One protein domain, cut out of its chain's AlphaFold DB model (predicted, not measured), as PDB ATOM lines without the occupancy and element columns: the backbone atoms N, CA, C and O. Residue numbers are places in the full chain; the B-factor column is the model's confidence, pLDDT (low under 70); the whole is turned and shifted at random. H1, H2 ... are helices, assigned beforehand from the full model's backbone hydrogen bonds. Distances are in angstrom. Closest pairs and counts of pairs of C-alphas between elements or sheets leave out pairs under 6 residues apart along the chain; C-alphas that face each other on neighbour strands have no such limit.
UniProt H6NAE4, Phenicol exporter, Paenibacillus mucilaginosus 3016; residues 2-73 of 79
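What this domain is: This is residues 2 to 73 of the 79 residues of the protein "Phenicol exporter" of Paenibacillus mucilaginosus 3016 (UniProt H6NAE4). Two long helices, H1 and then H2, form a V-shaped helical hairpin, meeting where H1 ends and H2 begins and spreading apart toward residues 2 and 73. A loop, residues 26 to 41, joins them at the closed end. The printed part has 72 residues, with two named helices and no named strand, and its class is all helix. It is only just loose, close to extended, with a radius of gyration of the C-alphas of 16.5 A, and spans 53 by 28 by 16 A.

How they stand to each other: H1, residues 2 to 25, touches H2, residues 42 to 71, with residues 18 to 23 alone; H2 touches H1 with residues 43 to 51 alone. Their closest C-alphas, those of Phe 22 and Ser 47, are 5.8 A apart. The helices run opposite ways at a shallow tilt of 34 degrees, only just short of steep. In H1 every O i to N i+4 pair is within hydrogen-bond range; in H2, 23 of 26 are.

Where its parts are: H1 begins at C-alpha 2 (113.043, 153.916, 201.117) and is 34.2 A long from first to last C-alpha. H2 is 45.2 A long and ends at C-alpha 71 (127.077, 176.017, 210.861).

The domain as a whole: Residues 2 to 14 and 52 to 73 stand free. The link from H1 to H2 is long, 16 residues. The printed part has no cut. The model's pLDDT is under 70 at residues 29 to 30, 34 to 41 and 67 to 73.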
ATOM      1  N   GLY A   2     112.547 154.033 202.506       86.12
ATOM      2  CA  GLY A   2     113.043 153.916 201.117       86.12
ATOM      3  C   GLY A   2     114.483 154.395 200.871       86.12
ATOM      4  O   GLY A   2     115.255 153.685 200.240       86.12
ATOM      5  N   PHE A   3     114.891 155.539 201.435       88.19
ATOM      6  CA  PHE A   3     116.267 156.045 201.275       88.19
ATOM      7  C   PHE A   3     117.336 155.120 201.863       88.19
ATOM      8  O   PHE A   3     118.366 154.896 201.236       88.19
ATOM      9  N   PHE A   4     117.085 154.554 203.046       86.81
ATOM     10  CA  PHE A   4     118.018 153.616 203.673       86.81
ATOM     11  C   PHE A   4     118.155 152.332 202.854       86.81
ATOM     12  O   PHE A   4     119.270 151.870 202.642       86.81
ATOM     13  N   GLN A   5     117.050 151.789 202.336       90.75
ATOM     14  CA  GLN A   5     117.116 150.615 201.465       90.75
ATOM     15  C   GLN A   5     117.812 150.905 200.131       90.75
ATOM     16  O   GLN A   5     118.619 150.093 199.690       90.75
ATOM     17  N   GLY A   6     117.575 152.074 199.530       90.44
ATOM     18  CA  GLY A   6     118.280 152.498 198.319       90.44
ATOM     19  C   GLY A   6     119.788 152.648 198.535       90.44
ATOM     20  O   GLY A   6     120.572 152.166 197.722       90.44
ATOM     21  N   ALA A   7     120.206 153.239 199.658       89.94
ATOM     22  CA  ALA A   7     121.620 153.371 200.007       89.94
ATOM     23  C   ALA A   7     122.292 152.011 200.265       89.94
ATOM     24  O   ALA A   7     123.413 151.790 199.812       89.94
ATOM     25  N   LEU A   8     121.606 151.087 200.946       88.38
ATOM     26  CA  LEU A   8     122.109 149.726 201.169       88.38
ATOM     27  C   LEU A   8     122.210 148.934 199.860       88.38
ATOM     28  O   LEU A   8     123.213 148.261 199.640       88.38
ATOM     29  N   TYR A   9     121.214 149.045 198.975       91.44
ATOM     30  CA  TYR A   9     121.235 148.415 197.655       91.44
ATOM     31  C   TYR A   9     122.383 148.947 196.789       91.44
ATOM     32  O   TYR A   9     123.145 148.165 196.221       91.44
ATOM     33  N   LEU A  10     122.553 150.273 196.748       90.38
ATOM     34  CA  LEU A  10     123.657 150.918 196.042       90.38
ATOM     35  C   LEU A  10     125.008 150.465 196.608       90.38
ATOM     36  O   LEU A  10     125.886 150.069 195.849       90.38
ATOM     37  N   GLY A  11     125.155 150.454 197.934       88.38
ATOM     38  CA  GLY A  11     126.367 149.984 198.601       88.38
ATOM     39  C   GLY A  11     126.692 148.522 198.285       88.38
ATOM     40  O   GLY A  11     127.843 148.207 197.992       88.38
ATOM     41  N   ALA A  12     125.688 147.642 198.282       89.12
ATOM     42  CA  ALA A  12     125.867 146.230 197.953       89.12
ATOM     43  C   ALA A  12     126.313 146.030 196.494       89.12
ATOM     44  O   ALA A  12     127.266 145.293 196.239       89.12
ATOM     45  N   GLY A  13     125.671 146.725 195.547       89.44
ATOM     46  CA  GLY A  13     126.025 146.659 194.128       89.44
ATOM     47  C   GLY A  13     127.412 147.238 193.845       89.44
ATOM     48  O   GLY A  13     128.282 146.549 193.317       89.44
ATOM     49  N   THR A  14     127.651 148.488 194.252       89.75
ATOM     50  CA  THR A  14     128.930 149.177 194.033       89.75
ATOM     51  C   THR A  14     130.088 148.468 194.738       89.75
ATOM     52  O   THR A  14     131.160 148.334 194.149       89.75
ATOM     53  N   GLY A  15     129.876 147.958 195.957       86.94
ATOM     54  CA  GLY A  15     130.882 147.196 196.697       86.94
ATOM     55  C   GLY A  15     131.296 145.909 195.979       86.94
ATOM     56  O   GLY A  15     132.490 145.673 195.793       86.94
ATOM     57  N   ALA A  16     130.329 145.115 195.508       88.81
ATOM     58  CA  ALA A  16     130.611 143.892 194.755       88.81
ATOM     59  C   ALA A  16     131.335 144.178 193.427       88.81
ATOM     60  O   ALA A  16     132.297 143.487 193.088       88.81
ATOM     61  N   SER A  17     130.922 145.220 192.694       90.31
ATOM     62  CA  SER A  17     131.575 145.621 191.440       90.31
ATOM     63  C   SER A  17     133.011 146.102 191.651       90.31
ATOM     64  O   SER A  17     133.890 145.709 190.889       90.31
ATOM     65  N   LEU A  18     133.268 146.905 192.691       88.50
ATOM     66  CA  LEU A  18     134.618 147.360 193.036       88.50
ATOM     67  C   LEU A  18     135.532 146.177 193.358       88.50
ATOM     68  O   LEU A  18     136.598 146.058 192.762       88.50
ATOM     69  N   ILE A  19     135.105 145.274 194.246       87.69
ATOM     70  CA  ILE A  19     135.901 144.096 194.618       87.69
ATOM     71  C   ILE A  19     136.190 143.230 193.384       87.69
ATOM     72  O   ILE A  19     137.333 142.831 193.175       87.69
ATOM     73  N   GLY A  20     135.191 142.985 192.532       87.44
ATOM     74  CA  GLY A  20     135.368 142.216 191.298       87.44
ATOM     75  C   GLY A  20     136.332 142.876 190.307       87.44
ATOM     76  O   GLY A  20     137.200 142.200 189.756       87.44
ATOM     77  N   ALA A  21     136.227 144.193 190.117       89.44
ATOM     78  CA  ALA A  21     137.117 144.951 189.241       89.44
ATOM     79  C   ALA A  21     138.569 144.935 189.741       89.44
ATOM     80  O   ALA A  21     139.480 144.712 188.947       89.44
ATOM     81  N   PHE A  22     138.794 145.107 191.049       83.25
ATOM     82  CA  PHE A  22     140.136 145.048 191.638       83.25
ATOM     83  C   PHE A  22     140.730 143.641 191.601       83.25
ATOM     84  O   PHE A  22     141.898 143.488 191.241       83.25
ATOM     85  N   LEU A  23     139.929 142.611 191.884       84.50
ATOM     86  CA  LEU A  23     140.369 141.223 191.778       84.50
ATOM     87  C   LEU A  23     140.739 140.859 190.332       84.50
ATOM     88  O   LEU A  23     141.706 140.135 190.110       84.50
ATOM     89  N   HIS A  24     140.002 141.383 189.349       85.75
ATOM     90  CA  HIS A  24     140.330 141.212 187.936       85.75
ATOM     91  C   HIS A  24     141.599 141.978 187.544       85.75
ATOM     92  O   HIS A  24     142.486 141.408 186.918       85.75
ATOM     93  N   ALA A  25     141.727 143.240 187.963       83.50
ATOM     94  CA  ALA A  25     142.890 144.077 187.668       83.50
ATOM     95  C   ALA A  25     144.191 143.534 188.276       83.50
ATOM     96  O   ALA A  25     145.265 143.729 187.710       83.50
ATOM     97  N   ARG A  26     144.104 142.843 189.418       79.44
ATOM     98  CA  ARG A  26     145.242 142.179 190.061       79.44
ATOM     99  C   ARG A  26     145.342 140.688 189.785       79.44
ATOM    100  O   ARG A  26     146.186 140.049 190.385       79.44
ATOM    101  N   ARG A  27     144.561 140.120 188.864       76.12
ATOM    102  CA  ARG A  27     144.547 138.668 188.625       76.12
ATOM    103  C   ARG A  27     145.948 138.059 188.447       76.12
ATOM    104  O   ARG A  27     146.193 136.992 188.999       76.12
ATOM    105  N   ASP A  28     146.846 138.769 187.765       75.00
ATOM    106  CA  ASP A  28     148.206 138.309 187.449       75.00
ATOM    107  C   ASP A  28     149.302 138.990 188.300       75.00
ATOM    108  O   ASP A  28     150.488 138.954 187.959       75.00
ATOM    109  N   ALA A  29     148.938 139.663 189.396       69.88
ATOM    110  CA  ALA A  29     149.900 140.375 190.227       69.88
ATOM    111  C   ALA A  29     150.720 139.407 191.098       69.88
ATOM    112  O   ALA A  29     150.190 138.720 191.964       69.88
ATOM    113  N   ASN A  30     152.042 139.409 190.905       65.88
ATOM    114  CA  ASN A  30     152.982 138.576 191.670       65.88
ATOM    115  C   ASN A  30     153.540 139.263 192.932       65.88
ATOM    116  O   ASN A  30     154.191 138.616 193.745       65.88
ATOM    117  N   PHE A  31     153.306 140.571 193.100       70.12
ATOM    118  CA  PHE A  31     153.845 141.365 194.210       70.12
ATOM    119  C   PHE A  31     152.722 141.989 195.048       70.12
ATOM    120  O   PHE A  31     151.880 142.687 194.469       70.12
ATOM    121  N   PRO A  32     152.709 141.807 196.381       70.81
ATOM    122  CA  PRO A  32     151.698 142.402 197.254       70.81
ATOM    123  C   PRO A  32     151.852 143.920 197.378       70.81
ATOM    124  O   PRO A  32     152.968 144.427 197.459       70.81
ATOM    125  N   LEU A  33     150.732 144.655 197.414       72.25
ATOM    126  CA  LEU A  33     150.744 146.075 197.812       72.25
ATOM    127  C   LEU A  33     150.802 146.223 199.320       72.25
ATOM    128  O   LEU A  33     151.359 147.196 199.818       72.25
ATOM    129  N   ASN A  34     150.191 145.286 200.040       65.06
ATOM    130  CA  ASN A  34     150.182 145.310 201.487       65.06
ATOM    131  C   ASN A  34     151.564 144.893 202.046       65.06
ATOM    132  O   ASN A  34     151.933 143.725 201.911       65.06
ATOM    133  N   PRO A  35     152.310 145.787 202.728       64.38
ATOM    134  CA  PRO A  35     153.648 145.480 203.251       64.38
ATOM    135  C   PRO A  35     153.644 144.427 204.369       64.38
ATOM    136  O   PRO A  35     154.676 143.844 204.676       64.38
ATOM    137  N   MET A  36     152.481 144.194 204.986       64.50
ATOM    138  CA  MET A  36     152.267 143.217 206.060       64.50
ATOM    139  C   MET A  36     151.771 141.856 205.539       64.50
ATOM    140  O   MET A  36     151.264 141.046 206.315       64.50
ATOM    141  N   TYR A  37     151.829 141.617 204.225       60.16
ATOM    142  CA  TYR A  37     151.304 140.393 203.630       60.16
ATOM    143  C   TYR A  37     152.315 139.242 203.675       60.16
ATOM    144  O   TYR A  37     153.372 139.324 203.058       60.16
ATOM    145  N   SER A  38     151.956 138.155 204.368       61.41
ATOM    146  CA  SER A  38     152.809 136.965 204.556       61.41
ATOM    147  C   SER A  38     152.212 135.662 203.999       61.41
ATOM    148  O   SER A  38     152.704 134.587 204.332       61.41
ATOM    149  N   LEU A  39     151.131 135.724 203.210       64.12
ATOM    150  CA  LEU A  39     150.423 134.544 202.680       64.12
ATOM    151  C   LEU A  39     150.476 134.480 201.137       64.12
ATOM    152  O   LEU A  39     151.135 135.298 200.512       64.12
ATOM    153  N   ASP A  40     149.801 133.499 200.528       62.97
ATOM    154  CA  ASP A  40     149.891 133.184 199.082       62.97
ATOM    155  C   ASP A  40     148.786 133.844 198.211       62.97
ATOM    156  O   ASP A  40     148.900 133.992 197.000       62.97
ATOM    157  N   ALA A  41     147.698 134.318 198.822       64.62
ATOM    158  CA  ALA A  41     146.545 134.967 198.172       64.62
ATOM    159  C   ALA A  41     146.677 136.508 198.040       64.62
ATOM    160  O   ALA A  41     145.840 137.271 198.545       64.62
ATOM    161  N   VAL A  42     147.731 136.963 197.358       70.06
ATOM    162  CA  VAL A  42     148.118 138.383 197.200       70.06
ATOM    163  C   VAL A  42     146.950 139.280 196.757       70.06
ATOM    164  O   VAL A  42     146.674 140.323 197.353       70.06
ATOM    165  N   ASN A  43     146.183 138.825 195.768       72.69
ATOM    166  CA  ASN A  43     145.136 139.615 195.110       72.69
ATOM    167  C   ASN A  43     143.936 139.919 196.015       72.69
ATOM    168  O   ASN A  43     143.295 140.967 195.892       72.69
ATOM    169  N   TYR A  44     143.631 139.003 196.938       74.69
ATOM    170  CA  TYR A  44     142.544 139.185 197.891       74.69
ATOM    171  C   TYR A  44     142.935 140.253 198.914       74.69
ATOM    172  O   TYR A  44     142.205 141.224 199.086       74.69
ATOM    173  N   SER A  45     144.129 140.147 199.512       76.75
ATOM    174  CA  SER A  45     144.615 141.130 200.492       76.75
ATOM    175  C   SER A  45     144.629 142.555 199.938       76.75
ATOM    176  O   SER A  45     144.203 143.483 200.624       76.75
ATOM    177  N   ASP A  46     145.078 142.735 198.696       79.81
ATOM    178  CA  ASP A  46     145.137 144.061 198.079       79.81
ATOM    179  C   ASP A  46     143.741 144.635 197.814       79.81
ATOM    180  O   ASP A  46     143.504 145.823 198.035       79.81
ATOM    181  N   SER A  47     142.789 143.788 197.418       81.50
ATOM    182  CA  SER A  47     141.397 144.199 197.208       81.50
ATOM    183  C   SER A  47     140.753 144.701 198.509       81.50
ATOM    184  O   SER A  47     140.091 145.740 198.507       81.50
ATOM    185  N   PHE A  48     140.988 144.030 199.644       82.88
ATOM    186  CA  PHE A  48     140.491 144.493 200.953       82.88
ATOM    187  C   PHE A  48     141.153 145.786 201.414       82.88
ATOM    188  O   PHE A  48     140.485 146.642 201.999       82.88
ATOM    189  N   LEU A  49     142.446 145.951 201.135       83.75
ATOM    190  CA  LEU A  49     143.171 147.172 201.464       83.75
ATOM    191  C   LEU A  49     142.584 148.372 200.708       83.75
ATOM    192  O   LEU A  49     142.299 149.405 201.312       83.75
ATOM    193  N   VAL A  50     142.302 148.207 199.415       86.19
ATOM    194  CA  VAL A  50     141.657 149.238 198.593       86.19
ATOM    195  C   VAL A  50     140.258 149.589 199.106       86.19
ATOM    196  O   VAL A  50     139.940 150.771 199.264       86.19
ATOM    197  N   VAL A  51     139.422 148.590 199.403       86.94
ATOM    198  CA  VAL A  51     138.071 148.829 199.947       86.94
ATOM    199  C   VAL A  51     138.147 149.554 201.290       86.94
ATOM    200  O   VAL A  51     137.375 150.480 201.537       86.94
ATOM    201  N   THR A  52     139.112 149.198 202.135       87.69
ATOM    202  CA  THR A  52     139.339 149.868 203.423       87.69
ATOM    203  C   THR A  52     139.686 151.344 203.235       87.69
ATOM    204  O   THR A  52     139.101 152.196 203.902       87.69
ATOM    205  N   ILE A  53     140.570 151.674 202.286       87.69
ATOM    206  CA  ILE A  53     140.900 153.068 201.952       87.69
ATOM    207  C   ILE A  53     139.646 153.828 201.499       87.69
ATOM    208  O   ILE A  53     139.399 154.938 201.971       87.69
ATOM    209  N   ALA A  54     138.818 153.228 200.640       88.88
ATOM    210  CA  ALA A  54     137.570 153.845 200.190       88.88
ATOM    211  C   ALA A  54     136.606 154.126 201.360       88.88
ATOM    212  O   ALA A  54     136.014 155.206 201.429       88.88
ATOM    213  N   VAL A  55     136.490 153.197 202.316       89.88
ATOM    214  CA  VAL A  55     135.684 153.380 203.534       89.88
ATOM    215  C   VAL A  55     136.235 154.503 204.412       89.88
ATOM    216  O   VAL A  55     135.454 155.311 204.910       89.88
ATOM    217  N   ILE A  56     137.557 154.608 204.575       92.19
ATOM    218  CA  ILE A  56     138.185 155.701 205.335       92.19
ATOM    219  C   ILE A  56     137.858 157.058 204.696       92.19
ATOM    220  O   ILE A  56     137.463 157.984 205.403       92.19
ATOM    221  N   ILE A  57     137.947 157.174 203.368       90.56
ATOM    222  CA  ILE A  57     137.585 158.405 202.646       90.56
ATOM    223  C   ILE A  57     136.105 158.744 202.865       90.56
ATOM    224  O   ILE A  57     135.772 159.883 203.200       90.56
ATOM    225  N   ALA A  58     135.214 157.757 202.736       89.00
ATOM    226  CA  ALA A  58     133.784 157.943 202.980       89.00
ATOM    227  C   ALA A  58     133.490 158.358 204.434       89.00
ATOM    228  O   ALA A  58     132.626 159.203 204.681       89.00
ATOM    229  N   LEU A  59     134.233 157.812 205.400       89.62
ATOM    230  CA  LEU A  59     134.120 158.167 206.812       89.62
ATOM    231  C   LEU A  59     134.545 159.619 207.060       89.62
ATOM    232  O   LEU A  59     133.817 160.357 207.722       89.62
ATOM    233  N   ILE A  60     135.675 160.049 206.491       91.88
ATOM    234  CA  ILE A  60     136.145 161.440 206.575       91.88
ATOM    235  C   ILE A  60     135.098 162.389 205.978       91.88
ATOM    236  O   ILE A  60     134.732 163.379 206.614       91.88
ATOM    237  N   ALA A  61     134.555 162.062 204.800       90.00
ATOM    238  CA  ALA A  61     133.500 162.849 204.162       90.00
ATOM    239  C   ALA A  61     132.236 162.941 205.038       90.00
ATOM    240  O   ALA A  61     131.655 164.017 205.188       90.00
ATOM    241  N   SER A  62     131.843 161.836 205.676       88.56
ATOM    242  CA  SER A  62     130.701 161.788 206.598       88.56
ATOM    243  C   SER A  62     130.907 162.676 207.833       88.56
ATOM    244  O   SER A  62     130.006 163.423 208.226       88.56
ATOM    245  N   ILE A  63     132.113 162.663 208.414       90.25
ATOM    246  CA  ILE A  63     132.476 163.547 209.532       90.25
ATOM    247  C   ILE A  63     132.415 165.018 209.095       90.25
ATOM    248  O   ILE A  63     131.846 165.840 209.817       90.25
ATOM    249  N   GLY A  64     132.933 165.346 207.908       83.44
ATOM    250  CA  GLY A  64     132.855 166.695 207.339       83.44
ATOM    251  C   GLY A  64     131.413 167.180 207.168       83.44
ATOM    252  O   GLY A  64     131.073 168.290 207.580       83.44
ATOM    253  N   LEU A  65     130.526 166.315 206.670       81.69
ATOM    254  CA  LEU A  65     129.114 166.638 206.448       81.69
ATOM    255  C   LEU A  65     128.338 166.902 207.753       81.69
ATOM    256  O   LEU A  65     127.381 167.682 207.779       81.69
ATOM    257  N   LYS A  66     128.745 166.283 208.870       74.19
ATOM    258  CA  LYS A  66     128.167 166.552 210.198       74.19
ATOM    259  C   LYS A  66     128.476 167.971 210.697       74.19
ATOM    260  O   LYS A  66     127.668 168.534 211.438       74.19
ATOM    261  N   ASN A  67     129.608 168.551 210.303       63.59
ATOM    262  CA  ASN A  67     130.004 169.893 210.737       63.59
ATOM    263  C   ASN A  67     129.240 170.994 209.984       63.59
ATOM    264  O   ASN A  67     128.893 172.011 210.581       63.59
ATOM    265  N   ASP A  68     128.864 170.746 208.730       60.91
ATOM    266  CA  ASP A  68     128.109 171.696 207.902       60.91
ATOM    267  C   ASP A  68     126.672 171.928 208.427       60.91
ATOM    268  O   ASP A  68     126.167 173.052 208.499       60.91
ATOM    269  N   LYS A  69     126.035 170.875 208.964       57.34
ATOM    270  CA  LYS A  69     124.716 170.981 209.623       57.34
ATOM    271  C   LYS A  69     124.713 171.814 210.912       57.34
ATOM    272  O   LYS A  69     123.641 172.268 211.316       57.34
ATOM    273  N   GLN A  70     125.858 172.003 211.575       55.91
ATOM    274  CA  GLN A  70     125.951 172.854 212.770       55.91
ATOM    275  C   GLN A  70     126.146 174.333 212.411       55.91
ATOM    276  O   GLN A  70     125.540 175.185 213.058       55.91
ATOM    277  N   GLY A  71     126.891 174.641 211.343       52.16
ATOM    278  CA  GLY A  71     127.077 176.017 210.861       52.16
ATOM    279  C   GLY A  71     125.788 176.664 210.342       52.16
ATOM    280  O   GLY A  71     125.541 177.844 210.582       52.16
ATOM    281  N   SER A  72     124.897 175.881 209.723       54.91
ATOM    282  CA  SER A  72     123.646 176.404 209.152       54.91
ATOM    283  C   SER A  72     122.550 176.738 210.181       54.91
ATOM    284  O   SER A  72     121.541 177.332 209.804       54.91
ATOM    285  N   ARG A  73     122.699 176.386 211.472       55.75
ATOM    286  CA  ARG A  73     121.718 176.743 212.525       55.75
ATOM    287  C   ARG A  73     121.970 178.100 213.189       55.75
ATOM    288  O   ARG A  73     121.112 178.547 213.945       55.75
TER     289      ARG A  73